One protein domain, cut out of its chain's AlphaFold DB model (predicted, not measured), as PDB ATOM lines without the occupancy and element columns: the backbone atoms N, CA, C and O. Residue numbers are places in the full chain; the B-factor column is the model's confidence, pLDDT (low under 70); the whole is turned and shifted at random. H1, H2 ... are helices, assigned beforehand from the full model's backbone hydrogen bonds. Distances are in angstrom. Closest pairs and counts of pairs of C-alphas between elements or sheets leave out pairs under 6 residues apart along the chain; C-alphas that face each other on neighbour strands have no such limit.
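This is residues 11 to 83 of the 501 residues of an uncharacterized protein of Paxillus rubicundulus Ve08.2h10 (UniProt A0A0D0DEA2). Two helices, H1 and the much longer H3, make a narrow V and run the same way; the last part of H1 meets H3 part way along, and the short helix H2 sits at the V's open end. Beyond this small body H3 runs on as a long arm, and residues 65 to 83, of which 65 to 82 belong to H3, stick out with nothing packed on them. The printed part has 73 residues with three named helices, in the order H1, H2, H3, and no named strand; its class is all helix. It is extended, with a radius of gyration of the C-alphas of 17.5 A and spans of 61 by 18 by 17 A.

H1, residues 11 to 28, touches H2, residues 39 to 42, with its residues 13 to 17 alone. The closest C-alphas of this pair are those of Ala 13 and Val 40, 5.8 A apart. H1 also touches H3, residues 46 to 82. H1 touches H3 with residues 20 to 28 alone, and H3 touches H1 with residues 53 to 61 alone; the closest C-alphas of the two helices are those of Ala 28 and Ala 57, 5.1 A apart. H1 and H3 run the same way at a shallow tilt of 25 degrees. H2 and H3 are close but not clearly touching, their closest C-alphas being those of Val 40 and Leu 49, 7.2 A apart. In H1 and H3 every O i to N i+4 pair is within hydrogen-bond range; H2 is too short for such a pair, and its one O i to N i+3 pair is within range.

H1 begins at C-alpha 11, at (-64.968, -23.688, -23.715), and measures 25.4 A from first to last C-alpha, ending at Ala 28. Ten residues follow before H2, which runs from Ile 39 to Gln 42 and measures 5.0 A. H3 begins at C-alpha 46, at (-57.912, -26.322, -38.930), and ends at C-alpha 82, at (-5.965, -32.840, -25.880), with 54.0 A between the two.

The outline is a rod, and the two C-alphas farthest apart are those of Leu 11 and Thr 83, at 61.3 A. Without the stretch that stands free, the body has 54 residues and spans 33 by 18 by 16 A. The printed part has no cut. The link from H1 to H2 is short and the link from H2 to H3 is tight. The mean pLDDT of the printed part is 84.3, and residues 26 to 27 are under 70.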
ATOM      1  N   LEU A  11     -65.326 -22.367 -24.247       72.69
ATOM      2  CA  LEU A  11     -64.968 -23.688 -23.715       72.69
ATOM      3  C   LEU A  11     -64.384 -24.617 -24.791       72.69
ATOM      4  O   LEU A  11     -63.398 -25.314 -24.540       72.69
ATOM      5  N   ILE A  12     -64.949 -24.604 -26.001       79.62
ATOM      6  CA  ILE A  12     -64.432 -25.378 -27.137       79.62
ATOM      7  C   ILE A  12     -63.026 -24.896 -27.520       79.62
ATOM      8  O   ILE A  12     -62.118 -25.718 -27.656       79.62
ATOM      9  N   ALA A  13     -62.808 -23.580 -27.616       77.88
ATOM     10  CA  ALA A  13     -61.494 -23.007 -27.905       77.88
ATOM     11  C   ALA A  13     -60.455 -23.382 -26.834       77.88
ATOM     12  O   ALA A  13     -59.335 -23.788 -27.160       77.88
ATOM     13  N   ALA A  14     -60.835 -23.346 -25.553       75.31
ATOM     14  CA  ALA A  14     -59.974 -23.778 -24.455       75.31
ATOM     15  C   ALA A  14     -59.589 -25.266 -24.558       75.31
ATOM     16  O   ALA A  14     -58.420 -25.613 -24.360       75.31
ATOM     17  N   ARG A  15     -60.537 -26.140 -24.922       81.06
ATOM     18  CA  ARG A  15     -60.297 -27.581 -25.098       81.06
ATOM     19  C   ARG A  15     -59.393 -27.874 -26.297       81.06
ATOM     20  O   ARG A  15     -58.458 -28.663 -26.160       81.06
ATOM     21  N   ILE A  16     -59.616 -27.211 -27.434       83.56
ATOM     22  CA  ILE A  16     -58.757 -27.321 -28.627       83.56
ATOM     23  C   ILE A  16     -57.327 -26.893 -28.287       83.56
ATOM     24  O   ILE A  16     -56.381 -27.623 -28.584       83.56
ATOM     25  N   ARG A  17     -57.163 -25.756 -27.600       84.56
ATOM     26  CA  ARG A  17     -55.853 -25.269 -27.150       84.56
ATOM     27  C   ARG A  17     -55.151 -26.281 -26.250       84.56
ATOM     28  O   ARG A  17     -53.976 -26.555 -26.453       84.56
ATOM     29  N   MET A  18     -55.864 -26.848 -25.276       80.38
ATOM     30  CA  MET A  18     -55.303 -27.847 -24.364       80.38
ATOM     31  C   MET A  18     -54.805 -29.086 -25.120       80.38
ATOM     32  O   MET A  18     -53.689 -29.534 -24.871       80.38
ATOM     33  N   ILE A  19     -55.602 -29.626 -26.047       84.06
ATOM     34  CA  ILE A  19     -55.222 -30.797 -26.853       84.06
ATOM     35  C   ILE A  19     -54.012 -30.466 -27.733       84.06
ATOM     36  O   ILE A  19     -53.038 -31.215 -27.737       84.06
ATOM     37  N   LEU A  20     -54.038 -29.319 -28.417       85.12
ATOM     38  CA  LEU A  20     -52.935 -28.856 -29.254       85.12
ATOM     39  C   LEU A  20     -51.638 -28.699 -28.454       85.12
ATOM     40  O   LEU A  20     -50.583 -29.152 -28.886       85.12
ATOM     41  N   PHE A  21     -51.705 -28.063 -27.287       85.75
ATOM     42  CA  PHE A  21     -50.538 -27.829 -26.441       85.75
ATOM     43  C   PHE A  21     -49.991 -29.130 -25.861       85.75
ATOM     44  O   PHE A  21     -48.778 -29.325 -25.868       85.75
ATOM     45  N   ARG A  22     -50.863 -30.061 -25.455       76.06
ATOM     46  CA  ARG A  22     -50.445 -31.418 -25.075       76.06
ATOM     47  C   ARG A  22     -49.739 -32.127 -26.228       76.06
ATOM     48  O   ARG A  22     -48.676 -32.690 -26.007       76.06
ATOM     49  N   ALA A  23     -50.277 -32.052 -27.446       78.69
ATOM     50  CA  ALA A  23     -49.667 -32.667 -28.622       78.69
ATOM     51  C   ALA A  23     -48.304 -32.040 -28.965       78.69
ATOM     52  O   ALA A  23     -47.337 -32.766 -29.178       78.69
ATOM     53  N   LEU A  24     -48.190 -30.707 -28.965       80.44
ATOM     54  CA  LEU A  24     -46.928 -29.995 -29.215       80.44
ATOM     55  C   LEU A  24     -45.864 -30.298 -28.160       80.44
ATOM     56  O   LEU A  24     -44.696 -30.498 -28.492       80.44
ATOM     57  N   HIS A  25     -46.270 -30.355 -26.893       73.88
ATOM     58  CA  HIS A  25     -45.380 -30.732 -25.809       73.88
ATOM     59  C   HIS A  25     -44.951 -32.200 -25.929       73.88
ATOM     60  O   HIS A  25     -43.769 -32.498 -25.826       73.88
ATOM     61  N   ALA A  26     -45.876 -33.123 -26.198       66.19
ATOM     62  CA  ALA A  26     -45.563 -34.545 -26.318       66.19
ATOM     63  C   ALA A  26     -44.637 -34.851 -27.508       66.19
ATOM     64  O   ALA A  26     -43.701 -35.627 -27.357       66.19
ATOM     65  N   THR A  27     -44.871 -34.217 -28.661       69.06
ATOM     66  CA  THR A  27     -44.175 -34.538 -29.923       69.06
ATOM     67  C   THR A  27     -42.861 -33.792 -30.129       69.06
ATOM     68  O   THR A  27     -41.923 -34.357 -30.676       69.06
ATOM     69  N   ALA A  28     -42.786 -32.523 -29.722       73.44
ATOM     70  CA  ALA A  28     -41.653 -31.647 -30.026       73.44
ATOM     71  C   ALA A  28     -41.160 -30.848 -28.814       73.44
ATOM     72  O   ALA A  28     -40.325 -29.959 -28.967       73.44
ATOM     73  N   LYS A  29     -41.690 -31.135 -27.613       72.12
ATOM     74  CA  LYS A  29     -41.301 -30.501 -26.341       72.12
ATOM     75  C   LYS A  29     -41.384 -28.970 -26.378       72.12
ATOM     76  O   LYS A  29     -40.604 -28.272 -25.732       72.12
ATOM     77  N   VAL A  30     -42.342 -28.439 -27.136       78.25
ATOM     78  CA  VAL A  30     -42.533 -26.993 -27.254       78.25
ATOM     79  C   VAL A  30     -42.980 -26.424 -25.905       78.25
ATOM     80  O   VAL A  30     -43.943 -26.916 -25.318       78.25
ATOM     81  N   ASP A  31     -42.331 -25.357 -25.425       78.12
ATOM     82  CA  ASP A  31     -42.805 -24.622 -24.246       78.12
ATOM     83  C   ASP A  31     -44.064 -23.825 -24.596       78.12
ATOM     84  O   ASP A  31     -44.012 -22.708 -25.116       78.12
ATOM     85  N   THR A  32     -45.221 -24.413 -24.299       78.88
ATOM     86  CA  THR A  32     -46.512 -23.842 -24.675       78.88
ATOM     87  C   THR A  32     -46.901 -22.613 -23.856       78.88
ATOM     88  O   THR A  32     -47.836 -21.912 -24.235       78.88
ATOM     89  N   ARG A  33     -46.186 -22.308 -22.760       76.31
ATOM     90  CA  ARG A  33     -46.410 -21.094 -21.950       76.31
ATOM     91  C   ARG A  33     -46.003 -19.822 -22.691       76.31
ATOM     92  O   ARG A  33     -46.465 -18.743 -22.340       76.31
ATOM     93  N   LYS A  34     -45.172 -19.953 -23.729       79.88
ATOM     94  CA  LYS A  34     -44.739 -18.842 -24.588       79.88
ATOM     95  C   LYS A  34     -45.826 -18.369 -25.555       79.88
ATOM     96  O   LYS A  34     -45.637 -17.358 -26.225       79.88
ATOM     97  N   PHE A  35     -46.946 -19.088 -25.655       84.75
ATOM     98  CA  PHE A  35     -48.020 -18.763 -26.587       84.75
ATOM     99  C   PHE A  35     -49.234 -18.148 -25.881       84.75
ATOM    100  O   PHE A  35     -49.611 -18.596 -24.795       84.75
ATOM    101  N   PRO A  36     -49.891 -17.155 -26.508       81.31
ATOM    102  CA  PRO A  36     -51.052 -16.493 -25.929       81.31
ATOM    103  C   PRO A  36     -52.246 -17.447 -25.787       81.31
ATOM    104  O   PRO A  36     -52.426 -18.395 -26.554       81.31
ATOM    105  N   SER A  37     -53.117 -17.163 -24.819       75.19
ATOM    106  CA  SER A  37     -54.362 -17.913 -24.603       75.19
ATOM    107  C   SER A  37     -55.340 -17.820 -25.781       75.19
ATOM    108  O   SER A  37     -56.134 -18.736 -25.973       75.19
ATOM    109  N   THR A  38     -55.227 -16.774 -26.600       82.50
ATOM    110  CA  THR A  38     -56.088 -16.464 -27.753       82.50
ATOM    111  C   THR A  38     -55.678 -17.175 -29.046       82.50
ATOM    112  O   THR A  38     -56.157 -16.836 -30.124       82.50
ATOM    113  N   ILE A  39     -54.791 -18.174 -28.986       86.31
ATOM    114  CA  ILE A  39     -54.214 -18.786 -30.192       86.31
ATOM    115  C   ILE A  39     -55.252 -19.444 -31.112       86.31
ATOM    116  O   ILE A  39     -55.117 -19.406 -32.330       86.31
ATOM    117  N   VAL A  40     -56.321 -20.004 -30.541       85.56
ATOM    118  CA  VAL A  40     -57.418 -20.608 -31.313       85.56
ATOM    119  C   VAL A  40     -58.282 -19.529 -31.978       85.56
ATOM    120  O   VAL A  40     -58.782 -19.734 -33.081       85.56
ATOM    121  N   ASP A  41     -58.372 -18.342 -31.371       83.50
ATOM    122  CA  ASP A  41     -59.076 -17.190 -31.945       83.50
ATOM    123  C   ASP A  41     -58.262 -16.507 -33.054       83.50
ATOM    124  O   ASP A  41     -58.841 -15.907 -33.965       83.50
ATOM    125  N   GLN A  42     -56.928 -16.602 -32.978       86.12
ATOM    126  CA  GLN A  42     -55.981 -16.109 -33.983       86.12
ATOM    127  C   GLN A  42     -55.891 -17.041 -35.203       86.12
ATOM    128  O   GLN A  42     -55.767 -16.567 -36.332       86.12
ATOM    129  N   TYR A  43     -56.000 -18.357 -34.999       89.62
ATOM    130  CA  TYR A  43     -55.926 -19.379 -36.047       89.62
ATOM    131  C   TYR A  43     -57.266 -20.118 -36.191       89.62
ATOM    132  O   TYR A  43     -57.425 -21.259 -35.759       89.62
ATOM    133  N   ARG A  44     -58.245 -19.446 -36.813       87.12
ATOM    134  CA  ARG A  44     -59.665 -19.863 -36.839       87.12
ATOM    135  C   ARG A  44     -60.003 -21.041 -37.758       87.12
ATOM    136  O   ARG A  44     -61.154 -21.466 -37.792       87.12
ATOM    137  N   THR A  45     -59.046 -21.566 -38.520       90.81
ATOM    138  CA  THR A  45     -59.249 -22.751 -39.373       90.81
ATOM    139  C   THR A  45     -58.308 -23.877 -38.975       90.81
ATOM    140  O   THR A  45     -57.174 -23.621 -38.559       90.81
ATOM    141  N   ILE A  46     -58.736 -25.128 -39.182       88.56
ATOM    142  CA  ILE A  46     -57.912 -26.322 -38.930       88.56
ATOM    143  C   ILE A  46     -56.558 -26.205 -39.644       88.56
ATOM    144  O   ILE A  46     -55.520 -26.427 -39.026       88.56
ATOM    145  N   ALA A  47     -56.552 -25.773 -40.909       91.25
ATOM    146  CA  ALA A  47     -55.329 -25.584 -41.688       91.25
ATOM    147  C   ALA A  47     -54.382 -24.544 -41.059       91.25
ATOM    148  O   ALA A  47     -53.178 -24.778 -40.956       91.25
ATOM    149  N   SER A  48     -54.915 -23.409 -40.591       90.62
ATOM    150  CA  SER A  48     -54.106 -22.359 -39.958       90.62
ATOM    151  C   SER A  48     -53.515 -22.804 -38.613       90.62
ATOM    152  O   SER A  48     -52.335 -22.553 -38.350       90.62
ATOM    153  N   LEU A  49     -54.292 -23.540 -37.809       89.94
ATOM    154  CA  LEU A  49     -53.876 -24.064 -36.509       89.94
ATOM    155  C   LEU A  49     -52.841 -25.188 -36.664       89.94
ATOM    156  O   LEU A  49     -51.824 -25.191 -35.970       89.94
ATOM    157  N   ALA A  50     -53.039 -26.093 -37.628       88.88
ATOM    158  CA  ALA A  50     -52.071 -27.128 -37.988       88.88
ATOM    159  C   ALA A  50     -50.763 -26.523 -38.527       88.88
ATOM    160  O   ALA A  50     -49.669 -26.971 -38.173       88.88
ATOM    161  N   GLY A  51     -50.857 -25.460 -39.334       89.44
ATOM    162  CA  GLY A  51     -49.699 -24.710 -39.816       89.44
ATOM    163  C   GLY A  51     -48.904 -24.059 -38.681       89.44
ATOM    164  O   GLY A  51     -47.676 -24.150 -38.665       89.44
ATOM    165  N   PHE A  52     -49.583 -23.442 -37.707       91.56
ATOM    166  CA  PHE A  52     -48.949 -22.929 -36.489       91.56
ATOM    167  C   PHE A  52     -48.248 -24.045 -35.706       91.56
ATOM    168  O   PHE A  52     -47.053 -23.934 -35.429       91.56
ATOM    169  N   ALA A  53     -48.960 -25.138 -35.421       88.31
ATOM    170  CA  ALA A  53     -48.442 -26.276 -34.673       88.31
ATOM    171  C   ALA A  53     -47.163 -26.839 -35.310       88.31
ATOM    172  O   ALA A  53     -46.134 -26.990 -34.656       88.31
ATOM    173  N   THR A  54     -47.204 -27.060 -36.624       87.31
ATOM    174  CA  THR A  54     -46.076 -27.588 -37.396       87.31
ATOM    175  C   THR A  54     -44.868 -26.655 -37.342       87.31
ATOM    176  O   THR A  54     -43.741 -27.122 -37.185       87.31
ATOM    177  N   ARG A  55     -45.071 -25.334 -37.452       88.38
ATOM    178  CA  ARG A  55     -43.975 -24.357 -37.339       88.38
ATOM    179  C   ARG A  55     -43.375 -24.342 -35.937       88.38
ATOM    180  O   ARG A  55     -42.154 -24.372 -35.822       88.38
ATOM    181  N   ALA A  56     -44.210 -24.333 -34.899       85.88
ATOM    182  CA  ALA A  56     -43.763 -24.343 -33.509       85.88
ATOM    183  C   ALA A  56     -42.961 -25.614 -33.182       85.88
ATOM    184  O   ALA A  56     -41.862 -25.525 -32.635       85.88
ATOM    185  N   ALA A  57     -43.463 -26.781 -33.596       83.62
ATOM    186  CA  ALA A  57     -42.780 -28.059 -33.436       83.62
ATOM    187  C   ALA A  57     -41.438 -28.090 -34.183       83.62
ATOM    188  O   ALA A  57     -40.406 -28.386 -33.589       83.62
ATOM    189  N   ARG A  58     -41.419 -27.711 -35.470       84.75
ATOM    190  CA  ARG A  58     -40.185 -27.674 -36.275       84.75
ATOM    191  C   ARG A  58     -39.145 -26.713 -35.708       84.75
ATOM    192  O   ARG A  58     -37.968 -27.049 -35.712       84.75
ATOM    193  N   ALA A  59     -39.556 -25.533 -35.244       82.06
ATOM    194  CA  ALA A  59     -38.642 -24.566 -34.644       82.06
ATOM    195  C   ALA A  59     -38.015 -25.113 -33.355       82.06
ATOM    196  O   ALA A  59     -36.806 -24.999 -33.167       82.06
ATOM    197  N   CYS A  60     -38.816 -25.754 -32.499       81.06
ATOM    198  CA  CYS A  60     -38.318 -26.336 -31.256       81.06
ATOM    199  C   CYS A  60     -37.365 -27.512 -31.510       81.06
ATOM    200  O   CYS A  60     -36.279 -27.536 -30.934       81.06
ATOM    201  N   LEU A  61     -37.725 -28.425 -32.420       76.94
ATOM    202  CA  LEU A  61     -36.874 -29.553 -32.809       76.94
ATOM    203  C   LEU A  61     -35.553 -29.078 -33.422       76.94
ATOM    204  O   LEU A  61     -34.498 -29.541 -33.008       76.94
ATOM    205  N   ARG A  62     -35.585 -28.104 -34.347       78.56
ATOM    206  CA  ARG A  62     -34.363 -27.515 -34.927       78.56
ATOM    207  C   ARG A  62     -33.443 -26.950 -33.851       78.56
ATOM    208  O   ARG A  62     -32.262 -27.272 -33.846       78.56
ATOM    209  N   HIS A  63     -33.992 -26.174 -32.919       77.25
ATOM    210  CA  HIS A  63     -33.211 -25.603 -31.827       77.25
ATOM    211  C   HIS A  63     -32.572 -26.684 -30.940       77.25
ATOM    212  O   HIS A  63     -31.408 -26.574 -30.570       77.25
ATOM    213  N   GLN A  64     -33.298 -27.761 -30.629       73.88
ATOM    214  CA  GLN A  64     -32.754 -28.885 -29.861       73.88
ATOM    215  C   GLN A  64     -31.663 -29.644 -30.623       73.88
ATOM    216  O   GLN A  64     -30.632 -29.973 -30.035       73.88
ATOM    217  N   THR A  65     -31.848 -29.885 -31.925       77.69
ATOM    218  CA  THR A  65     -30.816 -30.483 -32.783       77.69
ATOM    219  C   THR A  65     -29.566 -29.608 -32.832       77.69
ATOM    220  O   THR A  65     -28.464 -30.127 -32.683       77.69
ATOM    221  N   GLU A  66     -29.715 -28.290 -32.989       80.94
ATOM    222  CA  GLU A  66     -28.599 -27.336 -32.973       80.94
ATOM    223  C   GLU A  66     -27.856 -27.352 -31.632       80.94
ATOM    224  O   GLU A  66     -26.628 -27.415 -31.611       80.94
ATOM    225  N   LEU A  67     -28.577 -27.360 -30.505       81.38
ATOM    226  CA  LEU A  67     -27.975 -27.477 -29.174       81.38
ATOM    227  C   LEU A  67     -27.198 -28.789 -29.010       81.38
ATOM    228  O   LEU A  67     -26.066 -28.768 -28.531       81.38
ATOM    229  N   CYS A  68     -27.778 -29.917 -29.422       81.62
ATOM    230  CA  CYS A  68     -27.113 -31.220 -29.389       81.62
ATOM    231  C   CYS A  68     -25.839 -31.211 -30.247       81.62
ATOM    232  O   CYS A  68     -24.765 -31.561 -29.762       81.62
ATOM    233  N   LEU A  69     -25.927 -30.717 -31.486       85.44
ATOM    234  CA  LEU A  69     -24.784 -30.616 -32.388       85.44
ATOM    235  C   LEU A  69     -23.677 -29.730 -31.804       85.44
ATOM    236  O   LEU A  69     -22.512 -30.114 -31.835       85.44
ATOM    237  N   ASN A  70     -24.029 -28.587 -31.211       87.38
ATOM    238  CA  ASN A  70     -23.073 -27.700 -30.551       87.38
ATOM    239  C   ASN A  70     -22.360 -28.392 -29.378       87.38
ATOM    240  O   ASN A  70     -21.150 -28.231 -29.221       87.38
ATOM    241  N   ARG A  71     -23.074 -29.203 -28.589       89.31
ATOM    242  CA  ARG A  71     -22.484 -30.004 -27.500       89.31
ATOM    243  C   ARG A  71     -21.548 -31.085 -28.049       89.31
ATOM    244  O   ARG A  71     -20.415 -31.196 -27.582       89.31
ATOM    245  N   CYS A  72     -21.955 -31.805 -29.095       90.56
ATOM    246  CA  CYS A  72     -21.104 -32.779 -29.787       90.56
ATOM    247  C   CYS A  72     -19.829 -32.144 -30.359       90.56
ATOM    248  O   CYS A  72     -18.740 -32.709 -30.228       90.56
ATOM    249  N   LEU A  73     -19.950 -30.962 -30.971       92.56
ATOM    250  CA  LEU A  73     -18.818 -30.194 -31.487       92.56
ATOM    251  C   LEU A  73     -17.889 -29.749 -30.356       92.56
ATOM    252  O   LEU A  73     -16.679 -29.919 -30.482       92.56
ATOM    253  N   ALA A  74     -18.428 -29.245 -29.243       93.31
ATOM    254  CA  ALA A  74     -17.635 -28.851 -28.080       93.31
ATOM    255  C   ALA A  74     -16.823 -30.030 -27.521       93.31
ATOM    256  O   ALA A  74     -15.609 -29.905 -27.353       93.31
ATOM    257  N   MET A  75     -17.456 -31.192 -27.325       95.38
ATOM    258  CA  MET A  75     -16.762 -32.410 -26.897       95.38
ATOM    259  C   MET A  75     -15.669 -32.821 -27.890       95.38
ATOM    260  O   MET A  75     -14.526 -33.050 -27.503       95.38
ATOM    261  N   THR A  76     -15.994 -32.871 -29.183       95.62
ATOM    262  CA  THR A  76     -15.048 -33.291 -30.229       95.62
ATOM    263  C   THR A  76     -13.857 -32.335 -30.336       95.62
ATOM    264  O   THR A  76     -12.724 -32.776 -30.517       95.62
ATOM    265  N   ASN A  77     -14.088 -31.027 -30.207       96.19
ATOM    266  CA  ASN A  77     -13.030 -30.018 -30.214       96.19
ATOM    267  C   ASN A  77     -12.117 -30.153 -28.993       96.19
ATOM    268  O   ASN A  77     -10.900 -30.069 -29.139       96.19
ATOM    269  N   MET A  78     -12.688 -30.419 -27.816       97.31
ATOM    270  CA  MET A  78     -11.915 -30.665 -26.602       97.31
ATOM    271  C   MET A  78     -11.048 -31.921 -26.737       97.31
ATOM    272  O   MET A  78      -9.853 -31.859 -26.465       97.31
ATOM    273  N   VAL A  79     -11.603 -33.028 -27.248       97.75
ATOM    274  CA  VAL A  79     -10.825 -34.242 -27.548       97.75
ATOM    275  C   VAL A  79      -9.662 -33.900 -28.479       97.75
ATOM    276  O   VAL A  79      -8.514 -34.135 -28.118       97.75
ATOM    277  N   LYS A  80      -9.925 -33.254 -29.623       96.94
ATOM    278  CA  LYS A  80      -8.878 -32.866 -30.586       96.94
ATOM    279  C   LYS A  80      -7.770 -32.019 -29.956       96.94
ATOM    280  O   LYS A  80      -6.598 -32.253 -30.243       96.94
ATOM    281  N   ALA A  81      -8.125 -31.057 -29.103       96.62
ATOM    282  CA  ALA A  81      -7.154 -30.200 -28.427       96.62
ATOM    283  C   ALA A  81      -6.198 -31.010 -27.533       96.62
ATOM    284  O   ALA A  81      -4.987 -30.780 -27.553       96.62
ATOM    285  N   TYR A  82      -6.726 -32.000 -26.808       97.12
ATOM    286  CA  TYR A  82      -5.965 -32.840 -25.880       97.12
ATOM    287  C   TYR A  82      -5.379 -34.116 -26.507       97.12
ATOM    288  O   TYR A  82      -4.706 -34.868 -25.807       97.12
ATOM    289  N   THR A  83      -5.569 -34.371 -27.805       97.12
ATOM    290  CA  THR A  83      -5.005 -35.541 -28.514       97.12
ATOM    291  C   THR A  83      -4.100 -35.151 -29.686       97.12
ATOM    292  O   THR A  83      -3.898 -35.946 -30.598       97.12
TER     293      THR A  83